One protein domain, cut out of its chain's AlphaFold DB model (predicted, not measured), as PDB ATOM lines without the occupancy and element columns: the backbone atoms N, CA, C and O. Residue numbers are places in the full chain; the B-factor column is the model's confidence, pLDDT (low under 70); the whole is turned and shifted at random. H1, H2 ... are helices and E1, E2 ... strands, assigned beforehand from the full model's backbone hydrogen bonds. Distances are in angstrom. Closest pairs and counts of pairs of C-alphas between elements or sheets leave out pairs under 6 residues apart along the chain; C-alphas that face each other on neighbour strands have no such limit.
ATOM      1  N   GLN A  75     186.467 108.330  25.747       33.53
ATOM      2  CA  GLN A  75     187.717 109.064  25.894       33.53
ATOM      3  C   GLN A  75     187.378 110.557  25.847       33.53
ATOM      4  O   GLN A  75     187.571 111.261  24.853       33.53
ATOM      5  N   THR A  76     186.787 111.055  26.928       35.09
ATOM      6  CA  THR A  76     186.769 112.480  27.186       35.09
ATOM      7  C   THR A  76     188.191 112.845  27.582       35.09
ATOM      8  O   THR A  76     188.715 112.366  28.581       35.09
ATOM      9  N   GLN A  77     188.837 113.693  26.779       35.97
ATOM     10  CA  GLN A  77     190.143 114.314  27.061       35.97
ATOM     11  C   GLN A  77     190.107 115.263  28.286       35.97
ATOM     12  O   GLN A  77     190.824 116.253  28.353       35.97
ATOM     13  N   SER A  78     189.249 114.976  29.257       41.75
ATOM     14  CA  SER A  78     189.067 115.682  30.516       41.75
ATOM     15  C   SER A  78     188.904 114.625  31.610       41.75
ATOM     16  O   SER A  78     187.792 114.401  32.062       41.75
ATOM     17  N   SER A  79     189.999 113.908  31.898       45.66
ATOM     18  CA  SER A  79     190.366 113.172  33.134       45.66
ATOM     19  C   SER A  79     189.316 112.388  33.952       45.66
ATOM     20  O   SER A  79     189.612 111.997  35.079       45.66
ATOM     21  N   GLY A  80     188.116 112.136  33.432       50.81
ATOM     22  CA  GLY A  80     187.043 111.400  34.092       50.81
ATOM     23  C   GLY A  80     186.604 110.228  33.236       50.81
ATOM     24  O   GLY A  80     186.073 110.417  32.141       50.81
ATOM     25  N   LYS A  81     186.828 109.010  33.719       59.44
ATOM     26  CA  LYS A  81     186.359 107.797  33.056       59.44
ATOM     27  C   LYS A  81     184.934 107.525  33.544       59.44
ATOM     28  O   LYS A  81     184.706 107.309  34.732       59.44
ATOM     29  N   ILE A  82     183.960 107.587  32.636       56.16
ATOM     30  CA  ILE A  82     182.613 107.061  32.893       56.16
ATOM     31  C   ILE A  82     182.754 105.549  32.819       56.16
ATOM     32  O   ILE A  82     183.127 105.035  31.765       56.16
ATOM     33  N   GLU A  83     182.524 104.855  33.931       57.81
ATOM     34  CA  GLU A  83     182.764 103.414  33.974       57.81
ATOM     35  C   GLU A  83     181.483 102.596  33.816       57.81
ATOM     36  O   GLU A  83     181.600 101.529  33.233       57.81
ATOM     37  N   ASN A  84     180.281 103.075  34.188       63.78
ATOM     38  CA  ASN A  84     179.014 102.357  33.937       63.78
ATOM     39  C   ASN A  84     177.764 103.266  33.973       63.78
ATOM     40  O   ASN A  84     177.716 104.234  34.732       63.78
ATOM     41  N   VAL A  85     176.729 102.918  33.197       64.62
ATOM     42  CA  VAL A  85     175.379 103.514  33.254       64.62
ATOM     43  C   VAL A  85     174.364 102.400  33.522       64.62
ATOM     44  O   VAL A  85     174.317 101.425  32.776       64.62
ATOM     45  N   ILE A  86     173.566 102.530  34.582       66.00
ATOM     46  CA  ILE A  86     172.562 101.547  35.014       66.00
ATOM     47  C   ILE A  86     171.198 102.234  35.048       66.00
ATOM     48  O   ILE A  86     171.058 103.303  35.630       66.00
ATOM     49  N   VAL A  87     170.186 101.616  34.448       62.16
ATOM     50  CA  VAL A  87     168.816 102.147  34.381       62.16
ATOM     51  C   VAL A  87     167.899 101.215  35.166       62.16
ATOM     52  O   VAL A  87     168.005  99.993  35.017       62.16
ATOM     53  N   SER A  88     166.998 101.758  35.985       61.66
ATOM     54  CA  SER A  88     165.989 100.944  36.665       61.66
ATOM     55  C   SER A  88     164.993 100.324  35.684       61.66
ATOM     56  O   SER A  88     164.753 100.816  34.578       61.66
ATOM     57  N   GLN A  89     164.357  99.233  36.113       56.34
ATOM     58  CA  GLN A  89     163.361  98.525  35.303       56.34
ATOM     59  C   GLN A  89     162.146  99.393  34.947       56.34
ATOM     60  O   GLN A  89     161.555  99.206  33.887       56.34
ATOM     61  N   ASP A  90     161.781 100.344  35.810       55.28
ATOM     62  CA  ASP A  90     160.691 101.295  35.578       55.28
ATOM     63  C   ASP A  90     161.140 102.587  34.870       55.28
ATOM     64  O   ASP A  90     160.293 103.428  34.548       55.28
ATOM     65  N   SER A  91     162.448 102.708  34.601       58.31
ATOM     66  CA  SER A  91     163.119 103.816  33.903       58.31
ATOM     67  C   SER A  91     162.910 105.197  34.507       58.31
ATOM     68  O   SER A  91     163.066 106.205  33.816       58.31
ATOM     69  N   LEU A  92     162.562 105.246  35.789       63.91
ATOM     70  CA  LEU A  92     162.535 106.490  36.549       63.91
ATOM     71  C   LEU A  92     163.900 106.826  37.146       63.91
ATOM     72  O   LEU A  92     164.143 108.000  37.418       63.91
ATOM     73  N   ASP A  93     164.793 105.838  37.245       64.75
ATOM     74  CA  ASP A  93     166.103 105.983  37.860       64.75
ATOM     75  C   ASP A  93     167.227 105.650  36.873       64.75
ATOM     76  O   ASP A  93     167.221 104.629  36.175       64.75
ATOM     77  N   LEU A  94     168.239 106.511  36.860       69.50
ATOM     78  CA  LEU A  94     169.453 106.389  36.067       69.50
ATOM     79  C   LEU A  94     170.663 106.584  36.983       69.50
ATOM     80  O   LEU A  94     170.918 107.690  37.449       69.50
ATOM     81  N   SER A  95     171.430 105.525  37.220       68.19
ATOM     82  CA  SER A  95     172.696 105.585  37.949       68.19
ATOM     83  C   SER A  95     173.872 105.689  36.979       68.19
ATOM     84  O   SER A  95     174.004 104.892  36.049       68.19
ATOM     85  N   ILE A  96     174.733 106.679  37.188       71.50
ATOM     86  CA  ILE A  96     175.934 106.938  36.399       71.50
ATOM     87  C   ILE A  96     177.140 106.855  37.331       71.50
ATOM     88  O   ILE A  96     177.329 107.722  38.185       71.50
ATOM     89  N   VAL A  97     177.985 105.848  37.118       74.56
ATOM     90  CA  VAL A  97     179.226 105.638  37.874       74.56
ATOM     91  C   VAL A  97     180.381 106.328  37.158       74.56
ATOM     92  O   VAL A  97     180.619 106.092  35.963       74.56
ATOM     93  N   ARG A  98     181.116 107.181  37.875       76.12
ATOM     94  CA  ARG A  98     182.251 107.936  37.327       76.12
ATOM     95  C   ARG A  98     183.472 107.864  38.233       76.12
ATOM     96  O   ARG A  98     183.342 107.959  39.447       76.12
ATOM     97  N   GLY A  99     184.653 107.764  37.626       72.94
ATOM     98  CA  GLY A  99     185.944 107.803  38.309       72.94
ATOM     99  C   GLY A  99     186.850 108.906  37.765       72.94
ATOM    100  O   GLY A  99     186.959 109.082  36.551       72.94
ATOM    101  N   TYR A 100     187.518 109.631  38.658       76.31
ATOM    102  CA  TYR A 100     188.424 110.736  38.350       76.31
ATOM    103  C   TYR A 100     189.737 110.567  39.111       76.31
ATOM    104  O   TYR A 100     189.737 110.339  40.320       76.31
ATOM    105  N   ASP A 101     190.859 110.752  38.422       71.19
ATOM    106  CA  ASP A 101     192.158 110.905  39.075       71.19
ATOM    107  C   ASP A 101     192.360 112.383  39.434       71.19
ATOM    108  O   ASP A 101     192.345 113.254  38.561       71.19
ATOM    109  N   VAL A 102     192.524 112.682  40.724       73.06
ATOM    110  CA  VAL A 102     192.613 114.050  41.249       73.06
ATOM    111  C   VAL A 102     193.942 114.250  41.977       73.06
ATOM    112  O   VAL A 102     194.272 113.549  42.935       73.06
ATOM    113  N   THR A 103     194.703 115.260  41.557       68.94
ATOM    114  CA  THR A 103     195.961 115.656  42.205       68.94
ATOM    115  C   THR A 103     195.806 117.040  42.822       68.94
ATOM    116  O   THR A 103     195.457 117.991  42.126       68.94
ATOM    117  N   TYR A 104     196.065 117.150  44.129       65.38
ATOM    118  CA  TYR A 104     196.013 118.413  44.869       65.38
ATOM    119  C   TYR A 104     197.390 119.095  44.970       65.38
ATOM    120  O   TYR A 104     198.396 118.389  45.060       65.38
ATOM    121  N   PRO A 105     197.455 120.443  45.028       59.41
ATOM    122  CA  PRO A 105     196.329 121.381  44.972       59.41
ATOM    123  C   PRO A 105     195.684 121.375  43.584       59.41
ATOM    124  O   PRO A 105     196.394 121.345  42.582       59.41
ATOM    125  N   ILE A 106     194.345 121.366  43.527       60.50
ATOM    126  CA  ILE A 106     193.625 121.419  42.253       60.50
ATOM    127  C   ILE A 106     193.987 122.754  41.598       60.50
ATOM    128  O   ILE A 106     193.436 123.802  41.929       60.50
ATOM    129  N   GLY A 107     194.927 122.730  40.655       50.53
ATOM    130  CA  GLY A 107     194.952 123.732  39.606       50.53
ATOM    131  C   GLY A 107     193.668 123.501  38.835       50.53
ATOM    132  O   GLY A 107     193.604 122.532  38.084       50.53
ATOM    133  N   ILE A 108     192.632 124.299  39.116       45.81
ATOM    134  CA  ILE A 108     191.315 124.212  38.479       45.81
ATOM    135  C   ILE A 108     191.559 124.368  36.979       45.81
ATOM    136  O   ILE A 108     191.673 125.475  36.450       45.81
ATOM    137  N   SER A 109     191.759 123.243  36.294       44.03
ATOM    138  CA  SER A 109     191.884 123.225  34.854       44.03
ATOM    139  C   SER A 109     190.510 123.616  34.323       44.03
ATOM    140  O   SER A 109     189.471 123.214  34.845       44.03
ATOM    141  N   LYS A 110     190.523 124.538  33.362       48.94
ATOM    142  CA  LYS A 110     189.348 125.203  32.803       48.94
ATOM    143  C   LYS A 110     188.238 124.176  32.509       48.94
ATOM    144  O   LYS A 110     188.391 123.381  31.587       48.94
ATOM    145  N   ASN A 111     187.135 124.269  33.259       52.19
ATOM    146  CA  ASN A 111     185.953 123.389  33.301       52.19
ATOM    147  C   ASN A 111     186.116 122.046  34.036       52.19
ATOM    148  O   ASN A 111     186.281 121.014  33.376       52.19
ATOM    149  N   PRO A 112     185.949 122.016  35.375       57.03
ATOM    150  CA  PRO A 112     185.604 120.775  36.050       57.03
ATOM    151  C   PRO A 112     184.222 120.300  35.580       57.03
ATOM    152  O   PRO A 112     183.325 121.076  35.257       57.03
ATOM    153  N   ASP A 113     184.066 118.987  35.503       73.94
ATOM    154  CA  ASP A 113     182.764 118.350  35.381       73.94
ATOM    155  C   ASP A 113     181.861 118.806  36.543       73.94
ATOM    156  O   ASP A 113     182.272 118.699  37.697       73.94
ATOM    157  N   ALA A 114     180.647 119.291  36.262       75.75
ATOM    158  CA  ALA A 114     179.735 119.804  37.293       75.75
ATOM    159  C   ALA A 114     179.424 118.763  38.387       75.75
ATOM    160  O   ALA A 114     179.244 119.116  39.550       75.75
ATOM    161  N   ASN A 115     179.422 117.469  38.044       80.19
ATOM    162  CA  ASN A 115     179.216 116.409  39.032       80.19
ATOM    163  C   ASN A 115     180.433 116.246  39.951       80.19
ATOM    164  O   ASN A 115     180.275 116.011  41.147       80.19
ATOM    165  N   LEU A 116     181.647 116.396  39.409       82.94
ATOM    166  CA  LEU A 116     182.864 116.392  40.218       82.94
ATOM    167  C   LEU A 116     182.897 117.621  41.135       82.94
ATOM    168  O   LEU A 116     183.220 117.486  42.309       82.94
ATOM    169  N   GLU A 117     182.522 118.797  40.633       82.50
ATOM    170  CA  GLU A 117     182.429 120.024  41.436       82.50
ATOM    171  C   GLU A 117     181.430 119.881  42.594       82.50
ATOM    172  O   GLU A 117     181.744 120.249  43.728       82.50
ATOM    173  N   MET A 118     180.270 119.267  42.342       85.50
ATOM    174  CA  MET A 118     179.287 118.939  43.378       85.50
ATOM    175  C   MET A 118     179.878 118.017  44.457       85.50
ATOM    176  O   MET A 118     179.746 118.295  45.649       85.50
ATOM    177  N   VAL A 119     180.569 116.943  44.056       89.56
ATOM    178  CA  VAL A 119     181.205 115.991  44.986       89.56
ATOM    179  C   VAL A 119     182.315 116.654  45.802       89.56
ATOM    180  O   VAL A 119     182.405 116.443  47.012       89.56
ATOM    181  N   LEU A 120     183.149 117.476  45.167       89.06
ATOM    182  CA  LEU A 120     184.208 118.215  45.852       89.06
ATOM    183  C   LEU A 120     183.630 119.222  46.850       89.06
ATOM    184  O   LEU A 120     184.105 119.293  47.978       89.06
ATOM    185  N   SER A 121     182.568 119.934  46.474       88.44
ATOM    186  CA  SER A 121     181.878 120.867  47.371       88.44
ATOM    187  C   SER A 121     181.299 120.152  48.595       88.44
ATOM    188  O   SER A 121     181.438 120.637  49.716       88.44
ATOM    189  N   LEU A 122     180.706 118.968  48.405       91.25
ATOM    190  CA  LEU A 122     180.208 118.139  49.508       91.25
ATOM    191  C   LEU A 122     181.342 117.713  50.452       91.25
ATOM    192  O   LEU A 122     181.205 117.804  51.670       91.25
ATOM    193  N   LEU A 123     182.477 117.270  49.912       92.19
ATOM    194  CA  LEU A 123     183.637 116.899  50.725       92.19
ATOM    195  C   LEU A 123     184.219 118.094  51.491       92.19
ATOM    196  O   LEU A 123     184.623 117.935  52.644       92.19
ATOM    197  N   ASP A 124     184.249 119.279  50.882       90.44
ATOM    198  CA  ASP A 124     184.742 120.507  51.512       90.44
ATOM    199  C   ASP A 124     183.881 120.935  52.702       90.44
ATOM    200  O   ASP A 124     184.410 121.173  53.789       90.44
ATOM    201  N   GLN A 125     182.552 120.888  52.553       90.31
ATOM    202  CA  GLN A 125     181.605 121.168  53.643       90.31
ATOM    203  C   GLN A 125     181.856 120.308  54.891       90.31
ATOM    204  O   GLN A 125     181.612 120.749  56.013       90.31
ATOM    205  N   TYR A 126     182.363 119.089  54.702       93.00
ATOM    206  CA  TYR A 126     182.658 118.152  55.783       93.00
ATOM    207  C   TYR A 126     184.145 118.132  56.177       93.00
ATOM    208  O   TYR A 126     184.540 117.380  57.075       93.00
ATOM    209  N   GLY A 127     184.993 118.947  55.541       91.00
ATOM    210  CA  GLY A 127     186.440 118.965  55.767       91.00
ATOM    211  C   GLY A 127     187.118 117.634  55.423       91.00
ATOM    212  O   GLY A 127     188.020 117.198  56.142       91.00
ATOM    213  N   GLU A 128     186.639 116.959  54.378       93.31
ATOM    214  CA  GLU A 128     187.088 115.643  53.896       93.31
ATOM    215  C   GLU A 128     187.782 115.716  52.524       93.31
ATOM    216  O   GLU A 128     188.037 114.687  51.897       93.31
ATOM    217  N   LEU A 129     188.117 116.921  52.048       89.69
ATOM    218  CA  LEU A 129     188.864 117.078  50.800       89.69
ATOM    219  C   LEU A 129     190.189 116.294  50.836       89.69
ATOM    220  O   LEU A 129     190.960 116.419  51.801       89.69
ATOM    221  N   PRO A 130     190.507 115.533  49.772       85.50
ATOM    222  CA  PRO A 130     191.803 114.888  49.649       85.50
ATOM    223  C   PRO A 130     192.932 115.923  49.679       85.50
ATOM    224  O   PRO A 130     192.850 116.975  49.055       85.50
ATOM    225  N   ARG A 131     194.015 115.617  50.400       84.19
ATOM    226  CA  ARG A 131     195.197 116.501  50.521       84.19
ATOM    227  C   ARG A 131     196.409 116.014  49.727       84.19
ATOM    228  O   ARG A 131     197.473 116.618  49.782       84.19
ATOM    229  N   SER A 132     196.259 114.893  49.041       83.38
ATOM    230  CA  SER A 132     197.293 114.187  48.284       83.38
ATOM    231  C   SER A 132     196.664 113.593  47.030       83.38
ATOM    232  O   SER A 132     195.438 113.579  46.887       83.38
ATOM    233  N   GLN A 133     197.504 113.115  46.114       83.81
ATOM    234  CA  GLN A 133     197.051 112.454  44.896       83.81
ATOM    235  C   GLN A 133     196.108 111.293  45.228       83.81
ATOM    236  O   GLN A 133     196.488 110.337  45.911       83.81
ATOM    237  N   SER A 134     194.871 111.408  44.756       86.25
ATOM    238  CA  SER A 134     193.790 110.491  45.090       86.25
ATOM    239  C   SER A 134     192.918 110.215  43.874       86.25
ATOM    240  O   SER A 134     192.678 111.098  43.055       86.25
ATOM    241  N   LYS A 135     192.394 108.999  43.783       88.06
ATOM    242  CA  LYS A 135     191.323 108.654  42.849       88.06
ATOM    243  C   LYS A 135     189.981 108.853  43.549       88.06
ATOM    244  O   LYS A 135     189.810 108.355  44.660       88.06
ATOM    245  N   ILE A 136     189.060 109.579  42.925       88.06
ATOM    246  CA  ILE A 136     187.696 109.802  43.411       88.06
ATOM    247  C   ILE A 136     186.733 109.079  42.475       88.06
ATOM    248  O   ILE A 136     186.690 109.373  41.284       88.06
ATOM    249  N   GLU A 137     185.943 108.158  43.007       89.06
ATOM    250  CA  GLU A 137     184.880 107.461  42.286       89.06
ATOM    251  C   GLU A 137     183.542 107.752  42.954       89.06
ATOM    252  O   GLU A 137     183.460 107.788  44.180       89.06
ATOM    253  N   PHE A 138     182.495 107.983  42.174       88.75
ATOM    254  CA  PHE A 138     181.174 108.257  42.718       88.75
ATOM    255  C   PHE A 138     180.045 107.835  41.786       88.75
ATOM    256  O   PHE A 138     180.192 107.803  40.559       88.75
ATOM    257  N   ASP A 139     178.895 107.590  42.405       85.62
ATOM    258  CA  ASP A 139     177.666 107.181  41.739       85.62
ATOM    259  C   ASP A 139     176.679 108.346  41.787       85.62
ATOM    260  O   ASP A 139     176.262 108.770  42.870       85.62
ATOM    261  N   ILE A 140     176.302 108.859  40.616       82.50
ATOM    262  CA  ILE A 140     175.235 109.852  40.475       82.50
ATOM    263  C   ILE A 140     173.946 109.135  40.116       82.50
ATOM    264  O   ILE A 140     173.848 108.545  39.044       82.50
ATOM    265  N   LEU A 141     172.947 109.239  40.981       80.31
ATOM    266  CA  LEU A 141     171.578 108.878  40.669       80.31
ATOM    267  C   LEU A 141     170.849 110.104  40.123       80.31
ATOM    268  O   LEU A 141     170.746 111.121  40.802       80.31
ATOM    269  N   LEU A 142     170.310 109.987  38.919       76.56
ATOM    270  CA  LEU A 142     169.275 110.874  38.415       76.56
ATOM    271  C   LEU A 142     167.946 110.149  38.574       76.56
ATOM    272  O   LEU A 142     167.809 109.034  38.070       76.56
ATOM    273  N   TYR A 143     166.988 110.768  39.253       73.00
ATOM    274  CA  TYR A 143     165.647 110.212  39.380       73.00
ATOM    275  C   TYR A 143     164.583 111.241  39.013       73.00
ATOM    276  O   TYR A 143     164.765 112.447  39.202       73.00
ATOM    277  N   TYR A 144     163.469 110.747  38.476       67.19
ATOM    278  CA  TYR A 144     162.334 111.565  38.063       67.19
ATOM    279  C   TYR A 144     161.103 111.216  38.895       67.19
ATOM    280  O   TYR A 144     160.627 110.079  38.881       67.19
ATOM    281  N   ALA A 145     160.563 112.208  39.596       68.56
ATOM    282  CA  ALA A 145     159.337 112.080  40.378       68.56
ATOM    283  C   ALA A 145     158.218 112.903  39.739       68.56
ATOM    284  O   ALA A 145     158.494 113.843  39.004       68.56
ATOM    285  N   VAL A 146     156.953 112.553  39.986       67.75
ATOM    286  CA  VAL A 146     155.823 113.385  39.536       67.75
ATOM    287  C   VAL A 146     155.933 114.746  40.216       67.75
ATOM    288  O   VAL A 146     156.082 114.801  41.438       67.75
ATOM    289  N   SER A 147     155.879 115.820  39.430       65.31
ATOM    290  CA  SER A 147     155.994 117.165  39.985       65.31
ATOM    291  C   SER A 147     154.713 117.541  40.736       65.31
ATOM    292  O   SER A 147     153.615 117.219  40.271       65.31
ATOM    293  N   PRO A 148     154.810 118.234  41.883       69.94
ATOM    294  CA  PRO A 148     153.659 118.862  42.518       69.94
ATOM    295  C   PRO A 148     153.261 120.180  41.829       69.94
ATOM    296  O   PRO A 148     152.222 120.745  42.170       69.94
ATOM    297  N   VAL A 149     154.081 120.691  40.905       65.62
ATOM    298  CA  VAL A 149     153.841 121.934  40.162       65.62
ATOM    299  C   VAL A 149     152.924 121.628  38.970       65.62
ATOM    300  O   VAL A 149     153.317 120.824  38.129       65.62
ATOM    301  N   PRO A 150     151.719 122.227  38.865       61.41
ATOM    302  CA  PRO A 150     150.737 121.884  37.827       61.41
ATOM    303  C   PRO A 150     151.252 121.982  36.386       61.41
ATOM    304  O   PRO A 150     150.793 121.247  35.516       61.41
ATOM    305  N   GLU A 151     152.205 122.878  36.137       67.38
ATOM    306  CA  GLU A 151     152.819 123.121  34.831       67.38
ATOM    307  C   GLU A 151     153.933 122.116  34.484       67.38
ATOM    308  O   GLU A 151     154.459 122.125  33.372       67.38
ATOM    309  N   LEU A 152     154.324 121.248  35.422       50.12
ATOM    310  CA  LEU A 152     155.370 120.251  35.231       50.12
ATOM    311  C   LEU A 152     154.788 118.848  35.409       50.12
ATOM    312  O   LEU A 152     154.116 118.533  36.381       50.12
ATOM    313  N   SER A 153     155.086 117.945  34.476       58.97
ATOM    314  CA  SER A 153     154.714 116.535  34.658       58.97
ATOM    315  C   SER A 153     155.635 115.828  35.658       58.97
ATOM    316  O   SER A 153     155.204 114.920  36.371       58.97
ATOM    317  N   TYR A 154     156.910 116.226  35.701       59.03
ATOM    318  CA  TYR A 154     157.944 115.562  36.487       59.03
ATOM    319  C   TYR A 154     159.018 116.539  36.964       59.03
ATOM    320  O   TYR A 154     159.412 117.433  36.217       59.03
ATOM    321  N   ASP A 155     159.538 116.287  38.161       62.47
ATOM    322  CA  ASP A 155     160.740 116.913  38.698       62.47
ATOM    323  C   ASP A 155     161.930 115.974  38.514       62.47
ATOM    324  O   ASP A 155     161.843 114.774  38.791       62.47
ATOM    325  N   MET A 156     163.057 116.527  38.068       70.44
ATOM    326  CA  MET A 156     164.334 115.820  38.025       70.44
ATOM    327  C   MET A 156     165.123 116.134  39.289       70.44
ATOM    328  O   MET A 156     165.327 117.299  39.632       70.44
ATOM    329  N   SER A 157     165.627 115.096  39.939       76.06
ATOM    330  CA  SER A 157     166.536 115.215  41.072       76.06
ATOM    331  C   SER A 157     167.837 114.481  40.786       76.06
ATOM    332  O   SER A 157     167.859 113.464  40.090       76.06
ATOM    333  N   ILE A 158     168.934 115.033  41.300       78.88
ATOM    334  CA  ILE A 158     170.284 114.491  41.148       78.88
ATOM    335  C   ILE A 158     170.837 114.254  42.548       78.88
ATOM    336  O   ILE A 158     170.874 115.170  43.366       78.88
ATOM    337  N   GLU A 159     171.290 113.035  42.814       83.81
ATOM    338  CA  GLU A 159     171.852 112.641  44.101       83.81
ATOM    339  C   GLU A 159     173.169 111.893  43.925       83.81
ATOM    340  O   GLU A 159     173.309 111.050  43.041       83.81
ATOM    341  N   VAL A 160     174.126 112.139  44.816       88.62
ATOM    342  CA  VAL A 160     175.296 111.267  44.960       88.62
ATOM    343  C   VAL A 160     174.912 110.134  45.907       88.62
ATOM    344  O   VAL A 160     174.528 110.401  47.045       88.62
ATOM    345  N   LYS A 161     174.992 108.878  45.463       85.19
ATOM    346  CA  LYS A 161     174.636 107.709  46.295       85.19
ATOM    347  C   LYS A 161     175.830 107.086  46.997       85.19
ATOM    348  O   LYS A 161     175.716 106.619  48.127       85.19
ATOM    349  N   ARG A 162     176.969 107.075  46.316       85.75
ATOM    350  CA  ARG A 162     178.199 106.449  46.784       85.75
ATOM    351  C   ARG A 162     179.374 107.316  46.394       85.75
ATOM    352  O   ARG A 162     179.377 107.899  45.312       85.75
ATOM    353  N   LEU A 163     180.366 107.373  47.271       93.75
ATOM    354  CA  LEU A 163     181.608 108.085  47.031       93.75
ATOM    355  C   LEU A 163     182.767 107.280  47.616       93.75
ATOM    356  O   LEU A 163     182.754 106.913  48.785       93.75
ATOM    357  N   LEU A 164     183.773 107.014  46.798       93.25
ATOM    358  CA  LEU A 164     184.981 106.290  47.148       93.25
ATOM    359  C   LEU A 164     186.190 107.172  46.848       93.25
ATOM    360  O   LEU A 164     186.323 107.726  45.761       93.25
ATOM    361  N   ILE A 165     187.096 107.285  47.810       92.88
ATOM    362  CA  ILE A 165     188.343 108.031  47.669       92.88
ATOM    363  C   ILE A 165     189.498 107.094  47.975       92.88
ATOM    364  O   ILE A 165     189.626 106.605  49.094       92.88
ATOM    365  N   SER A 166     190.365 106.876  46.995       91.19
ATOM    366  CA  SER A 166     191.583 106.087  47.155       91.19
ATOM    367  C   SER A 166     192.796 107.009  47.131       91.19
ATOM    368  O   SER A 166     193.163 107.531  46.082       91.19
ATOM    369  N   ASP A 167     193.414 107.216  48.290       88.69
ATOM    370  CA  ASP A 167     194.644 107.992  48.442       88.69
ATOM    371  C   ASP A 167     195.843 107.074  48.196       88.69
ATOM    372  O   ASP A 167     196.147 106.174  48.991       88.69
ATOM    373  N   VAL A 168     196.518 107.304  47.071       82.12
ATOM    374  CA  VAL A 168     197.628 106.464  46.611       82.12
ATOM    375  C   VAL A 168     198.834 106.616  47.534       82.12
ATOM    376  O   VAL A 168     199.508 105.636  47.847       82.12
ATOM    377  N   SER A 169     199.089 107.834  48.017       82.94
ATOM    378  CA  SER A 169     200.245 108.132  48.865       82.94
ATOM    379  C   SER A 169     200.110 107.515  50.255       82.94
ATOM    380  O   SER A 169     201.104 107.067  50.827       82.94
ATOM    381  N   LYS A 170     198.891 107.482  50.804       84.38
ATOM    382  CA  LYS A 170     198.634 106.929  52.144       84.38
ATOM    383  C   LYS A 170     198.266 105.446  52.144       84.38
ATOM    384  O   LYS A 170     198.137 104.871  53.223       84.38
ATOM    385  N   MET A 171     198.092 104.834  50.970       87.25
ATOM    386  CA  MET A 171     197.547 103.477  50.822       87.25
ATOM    387  C   MET A 171     196.219 103.304  51.584       87.25
ATOM    388  O   MET A 171     195.973 102.281  52.234       87.25
ATOM    389  N   THR A 172     195.365 104.330  51.524       91.12
ATOM    390  CA  THR A 172     194.056 104.340  52.187       91.12
ATOM    391  C   THR A 172     192.930 104.428  51.184       91.12
ATOM    392  O   THR A 172     193.002 105.216  50.245       91.12
ATOM    393  N   SER A 173     191.856 103.693  51.440       93.12
ATOM    394  CA  SER A 173     190.594 103.832  50.723       93.12
ATOM    395  C   SER A 173     189.508 104.259  51.704       93.12
ATOM    396  O   SER A 173     189.423 103.704  52.797       93.12
ATOM    397  N   SER A 174     188.737 105.283  51.356       95.19
ATOM    398  CA  SER A 174     187.631 105.804  52.159       95.19
ATOM    399  C   SER A 174     186.344 105.707  51.360       95.19
ATOM    400  O   SER A 174     186.236 106.329  50.307       95.19
ATOM    401  N   GLU A 175     185.380 104.948  51.858       96.00
ATOM    402  CA  GLU A 175     184.043 104.845  51.283       96.00
ATOM    403  C   GLU A 175     183.067 105.654  52.129       96.00
ATOM    404  O   GLU A 175     183.023 105.493  53.347       96.00
ATOM    405  N   TYR A 176     182.305 106.530  51.489       95.50
ATOM    406  CA  TYR A 176     181.340 107.419  52.114       95.50
ATOM    407  C   TYR A 176     179.929 106.982  51.739       95.50
ATOM    408  O   TYR A 176     179.610 106.802  50.559       95.50
ATOM    409  N   SER A 177     179.080 106.871  52.755       91.44
ATOM    410  CA  SER A 177     177.641 106.748  52.586       91.44
ATOM    411  C   SER A 177     177.004 108.130  52.594       91.44
ATOM    412  O   SER A 177     177.350 108.981  53.421       91.44
ATOM    413  N   ILE A 178     176.092 108.351  51.651       91.69
ATOM    414  CA  ILE A 178     175.435 109.634  51.440       91.69
ATOM    415  C   ILE A 178     173.928 109.415  51.501       91.69
ATOM    416  O   ILE A 178     173.375 108.597  50.765       91.69
ATOM    417  N   VAL A 179     173.262 110.163  52.377       87.56
ATOM    418  CA  VAL A 179     171.810 110.115  52.562       87.56
ATOM    419  C   VAL A 179     171.269 111.528  52.402       87.56
ATOM    420  O   VAL A 179     171.698 112.443  53.102       87.56
ATOM    421  N   ASN A 180     170.341 111.721  51.462       85.50
ATOM    422  CA  ASN A 180     169.702 113.013  51.181       85.50
ATOM    423  C   ASN A 180     170.721 114.157  50.980       85.50
ATOM    424  O   ASN A 180     170.597 115.234  51.563       85.50
ATOM    425  N   GLY A 181     171.781 113.886  50.210       85.25
ATOM    426  CA  GLY A 181     172.838 114.858  49.908       85.25
ATOM    427  C   GLY A 181     173.798 115.164  51.065       85.25
ATOM    428  O   GLY A 181     174.570 116.114  50.968       85.25
ATOM    429  N   ARG A 182     173.771 114.391  52.156       90.81
ATOM    430  CA  ARG A 182     174.637 114.569  53.333       90.81
ATOM    431  C   ARG A 182     175.512 113.345  53.553       90.81
ATOM    432  O   ARG A 182     175.028 112.227  53.400       90.81
ATOM    433  N   LEU A 183     176.772 113.544  53.953       93.38
ATOM    434  CA  LEU A 183     177.596 112.427  54.427       93.38
ATOM    435  C   LEU A 183     176.989 111.898  55.731       93.38
ATOM    436  O   LEU A 183     176.767 112.682  56.656       93.38
ATOM    437  N   ASP A 184     176.724 110.595  55.772       93.25
ATOM    438  CA  ASP A 184     176.154 109.889  56.925       93.25
ATOM    439  C   ASP A 184     177.258 109.186  57.727       93.25
ATOM    440  O   ASP A 184     177.497 109.485  58.895       93.25
ATOM    441  N   HIS A 185     178.031 108.328  57.063       94.44
ATOM    442  CA  HIS A 185     179.211 107.693  57.641       94.44
ATOM    443  C   HIS A 185     180.297 107.477  56.586       94.44
ATOM    444  O   HIS A 185     180.034 107.501  55.380       94.44
ATOM    445  N   LYS A 186     181.530 107.245  57.040       95.25
ATOM    446  CA  LYS A 186     182.628 106.767  56.203       95.25
ATOM    447  C   LYS A 186     183.326 105.557  56.804       95.25
ATOM    448  O   LYS A 186     183.477 105.441  58.021       95.25
ATOM    449  N   ILE A 187     183.805 104.692  55.924       95.69
ATOM    450  CA  ILE A 187     184.625 103.530  56.243       95.69
ATOM    451  C   ILE A 187     186.008 103.787  55.663       95.69
ATOM    452  O   ILE A 187     186.146 103.967  54.457       95.69
ATOM    453  N   VAL A 188     187.033 103.809  56.509       94.56
ATOM    454  CA  VAL A 188     188.425 104.001  56.090       94.56
ATOM    455  C   VAL A 188     189.167 102.683  56.224       94.56
ATOM    456  O   VAL A 188     189.208 102.094  57.301       94.56
ATOM    457  N   VAL A 189     189.775 102.229  55.134       94.00
ATOM    458  CA  VAL A 189     190.585 101.013  55.072       94.00
ATOM    459  C   VAL A 189     192.031 101.395  54.777       94.00
ATOM    460  O   VAL A 189     192.330 101.940  53.714       94.00
ATOM    461  N   TRP A 190     192.945 101.073  55.693       92.31
ATOM    462  CA  TRP A 190     194.389 101.165  55.463       92.31
ATOM    463  C   TRP A 190     194.901  99.821  54.977       92.31
ATOM    464  O   TRP A 190     194.697  98.804  55.646       92.31
ATOM    465  N   SER A 191     195.607  99.827  53.852       85.50
ATOM    466  CA  SER A 191     196.322  98.649  53.369       85.50
ATOM    467  C   SER A 191     197.805  98.794  53.691       85.50
ATOM    468  O   SER A 191     198.459  99.728  53.239       85.50
ATOM    469  N   SER A 192     198.346  97.878  54.491       77.06
ATOM    470  CA  SER A 192     199.790  97.779  54.718       77.06
ATOM    471  C   SER A 192     200.458  96.943  53.629       77.06
ATOM    472  O   SER A 192     199.884  95.963  53.152       77.06
ATOM    473  N   VAL A 193     201.726  97.242  53.329       67.06
ATOM    474  CA  VAL A 193     202.599  96.424  52.462       67.06
ATOM    475  C   VAL A 193     202.679  94.965  52.946       67.06
ATOM    476  O   VAL A 193     202.873  94.053  52.150       67.06
ATOM    477  N   LYS A 194     202.474  94.719  54.247       75.81
ATOM    478  CA  LYS A 194     202.465  93.373  54.850       75.81
ATOM    479  C   LYS A 194     201.096  92.672  54.796       75.81
ATOM    480  O   LYS A 194     200.919  91.648  55.447       75.81
ATOM    481  N   GLY A 195     200.115  93.232  54.086       72.94
ATOM    482  CA  GLY A 195     198.773  92.659  53.933       72.94
ATOM    483  C   GLY A 195     197.839  92.856  55.132       72.94
ATOM    484  O   GLY A 195     196.674  92.470  55.065       72.94
ATOM    485  N   THR A 196     198.301  93.481  56.221       77.56
ATOM    486  CA  THR A 196     197.425  93.845  57.337       77.56
ATOM    487  C   THR A 196     196.484  94.971  56.916       77.56
ATOM    488  O   THR A 196     196.922  96.030  56.459       77.56
ATOM    489  N   LYS A 197     195.181  94.725  57.068       86.81
ATOM    490  CA  LYS A 197     194.130  95.717  56.849       86.81
ATOM    491  C   LYS A 197     193.650  96.237  58.191       86.81
ATOM    492  O   LYS A 197     193.293  95.452  59.069       86.81
ATOM    493  N   LYS A 198     193.646  97.554  58.344       90.31
ATOM    494  CA  LYS A 198     192.934  98.219  59.435       90.31
ATOM    495  C   LYS A 198     191.684  98.845  58.839       90.31
ATOM    496  O   LYS A 198     191.774  99.431  57.765       90.31
ATOM    497  N   THR A 199     190.565  98.742  59.541       93.12
ATOM    498  CA  THR A 199     189.312  99.398  59.165       93.12
ATOM    499  C   THR A 199     188.868 100.300  60.307       93.12
ATOM    500  O   THR A 199     188.959  99.906  61.469       93.12
ATOM    501  N   GLU A 200     188.421 101.508  59.991       94.62
ATOM    502  CA  GLU A 200     187.836 102.453  60.941       94.62
ATOM    503  C   GLU A 200     186.503 102.945  60.388       94.62
ATOM    504  O   GLU A 200     186.388 103.260  59.205       94.62
ATOM    505  N   TYR A 201     185.510 103.014  61.264       96.06
ATOM    506  CA  TYR A 201     184.166 103.475  60.954       96.06
ATOM    507  C   TYR A 201     183.964 104.829  61.629       96.06
ATOM    508  O   TYR A 201     184.242 104.980  62.822       96.06
ATOM    509  N   ILE A 202     183.529 105.828  60.866       96.31
ATOM    510  CA  ILE A 202     183.346 107.198  61.347       96.31
ATOM    511  C   ILE A 202     181.951 107.668  60.960       96.31
ATOM    512  O   ILE A 202     181.617 107.693  59.780       96.31
ATOM    513  N   ASP A 203     181.176 108.085  61.951       95.69
ATOM    514  CA  ASP A 203     179.840 108.648  61.792       95.69
ATOM    515  C   ASP A 203     179.914 110.178  61.737       95.69
ATOM    516  O   ASP A 203     180.662 110.802  62.503       95.69
ATOM    517  N   PHE A 204     179.132 110.783  60.845       94.50
ATOM    518  CA  PHE A 204     178.974 112.227  60.716       94.50
ATOM    519  C   PHE A 204     177.656 112.654  61.364       94.50
ATOM    520  O   PHE A 204     176.576 112.427  60.828       94.50
ATOM    521  N   ILE A 205     177.743 113.291  62.530       92.88
ATOM    522  CA  ILE A 205     176.581 113.668  63.340       92.88
ATOM    523  C   ILE A 205     176.492 115.189  63.389       92.88
ATOM    524  O   ILE A 205     177.474 115.863  63.682       92.88
ATOM    525  N   TRP A 206     175.311 115.737  63.117       87.19
ATOM    526  CA  TRP A 206     175.043 117.162  63.285       87.19
ATOM    527  C   TRP A 206     174.393 117.405  64.648       87.19
ATOM    528  O   TRP A 206     173.252 117.006  64.871       87.19
ATOM    529  N   GLU A 207     175.101 118.089  65.545       91.75
ATOM    530  CA  GLU A 207     174.581 118.520  66.848       91.75
ATOM    531  C   GLU A 207     174.723 120.037  66.960       91.75
ATOM    532  O   GLU A 207     175.809 120.577  66.760       91.75
ATOM    533  N   ASN A 208     173.634 120.750  67.265       91.75
ATOM    534  CA  ASN A 208     173.641 122.212  67.433       91.75
ATOM    535  C   ASN A 208     174.330 122.960  66.271       91.75
ATOM    536  O   ASN A 208     175.191 123.812  66.488       91.75
ATOM    537  N   ASN A 209     173.987 122.605  65.025       86.50
ATOM    538  CA  ASN A 209     174.591 123.134  63.789       86.50
ATOM    539  C   ASN A 209     176.110 122.914  63.656       86.50
ATOM    540  O   ASN A 209     176.753 123.542  62.819       86.50
ATOM    541  N   THR A 210     176.681 122.011  64.449       88.94
ATOM    542  CA  THR A 210     178.096 121.653  64.400       88.94
ATOM    543  C   THR A 210     178.239 120.214  63.922       88.94
ATOM    544  O   THR A 210     177.553 119.314  64.408       88.94
ATOM    545  N   LEU A 211     179.140 119.994  62.965       91.62
ATOM    546  CA  LEU A 211     179.480 118.662  62.482       91.62
ATOM    547  C   LEU A 211     180.454 117.981  63.453       91.62
ATOM    548  O   LEU A 211     181.573 118.453  63.664       91.62
ATOM    549  N   ILE A 212     180.054 116.833  63.986       93.50
ATOM    550  CA  ILE A 212     180.844 115.978  64.871       93.50
ATOM    551  C   ILE A 212     181.195 114.686  64.129       93.50
ATOM    552  O   ILE A 212     180.330 114.024  63.561       93.50
ATOM    553  N   LYS A 213     182.478 114.307  64.157       94.62
ATOM    554  CA  LYS A 213     182.980 113.047  63.584       94.62
ATOM    555  C   LYS A 213     183.218 112.046  64.707       94.62
ATOM    556  O   LYS A 213     184.191 112.178  65.454       94.62
ATOM    557  N   LYS A 214     182.340 111.056  64.844       94.75
ATOM    558  CA  LYS A 214     182.409 110.066  65.924       94.75
ATOM    559  C   LYS A 214     182.971 108.753  65.401       94.75
ATOM    560  O   LYS A 214     182.458 108.194  64.443       94.75
ATOM    561  N   LYS A 215     184.016 108.238  66.045       94.19
ATOM    562  CA  LYS A 215     184.518 106.890  65.752       94.19
ATOM    563  C   LYS A 215     183.539 105.861  66.304       94.19
ATOM    564  O   LYS A 215     183.157 105.949  67.474       94.19
ATOM    565  N   ARG A 216     183.143 104.906  65.470       89.00
ATOM    566  CA  ARG A 216     182.338 103.759  65.881       89.00
ATOM    567  C   ARG A 216     183.299 102.674  66.373       89.00
ATOM    568  O   ARG A 216     184.212 102.286  65.643       89.00
ATOM    569  N   ASN A 217     183.132 102.293  67.637       74.06
ATOM    570  CA  ASN A 217     183.904 101.229  68.282       74.06
ATOM    571  C   ASN A 217     183.421  99.852  67.836       74.06
ATOM    572  O   ASN A 217     182.196  99.718  67.610       74.06
TER     573      ASN A 217
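What this domain is: This is residues 75 to 217 of the 217 residues of an uncharacterized protein of Terrimonas sp. NS-102 (UniProt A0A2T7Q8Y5). One broad, twisted sheet of eight strands curls round a single helix, H1, which packs on one face and leaves the other face without a named helix. The hairpin of the two longest strands, E3 and E4, reaches out toward Pro 150 at one extreme of the longest axis, and the link from E6 to E7 reaches the other extreme at Lys 194. The printed part has 143 residues, with named elements in the order E1, E2, H1, E3, E4, E5, E6, E7, E8; the sheet has the same strand order, E1 to E8, and is antiparallel throughout. The class is mostly strand, in two layers, a sheet with a helix on one face. The whole is only just compact, close to loose, with a radius of gyration of the C-alphas of 17.2 A and spans of 58 by 43 by 31 A.

Where its parts are: In the sheet, E4, residues 154 to 167, is 39.3 A long, and E3, residues 134 to 146, is 38.5 A. E2 is residues 93 to 102, 27.9 A. E1, residues 80 to 87, begins at C-alpha 80 (187.043, 111.400, 34.092) and bends by 51 degrees at residue 83. E5 is residues 172 to 179. E6, residues 182 to 191, bends by 52 degrees at residue 185. E7, residues 197 to 207, is 31.7 A long. E8, residues 210 to 216, ends at C-alpha 216 (182.338, 103.759, 65.881). H1, residues 114 to 125, is 16.5 A long and begins at C-alpha 114 (179.735, 119.804, 37.293).

How they stand to each other: E3 to E8 form a meander, each strand the antiparallel neighbour of the one before. In the hairpin E3 and E4, N 137 and O 164 are 2.8 A apart, within hydrogen-bond range. So are N 165 and O 174 of E4 and E5, 2.8 A, N 175 and O 187 of E5 and E6, 2.9 A, N 188 and O 200 of E6 and E7, 2.8 A, and N 205 and O 212 of E7 and E8, 2.9 A. On the other side of E3, N 96 of E2 and O 140 are 2.8 A apart. E1 and E2 form a hairpin, with N 83 and O 97 at 3.0 A. The edge strands E1 and E8 are apart. From edge to edge the strands' lines turn by 99 degrees. H1 is on the sheet; its closest C-alphas to E4 are those of Val 119 and Val 160, 7.6 A, and to E6 those of Leu 122 and Arg 182, 7.6 A. In H1 every O i to N i+4 pair is within hydrogen-bond range.

The domain as a whole: The C-alphas farthest apart, those of Pro 150 and Lys 194, are 61.5 A apart. The printed part has no cut and ends at residue 217, the chain's last. The link from E2 to H1, 11 residues, is long. Mean pLDDT of the printed part is 78.0; it is under 70 at residues 75 to 95, 103 to 112, 144 to 155 and 193.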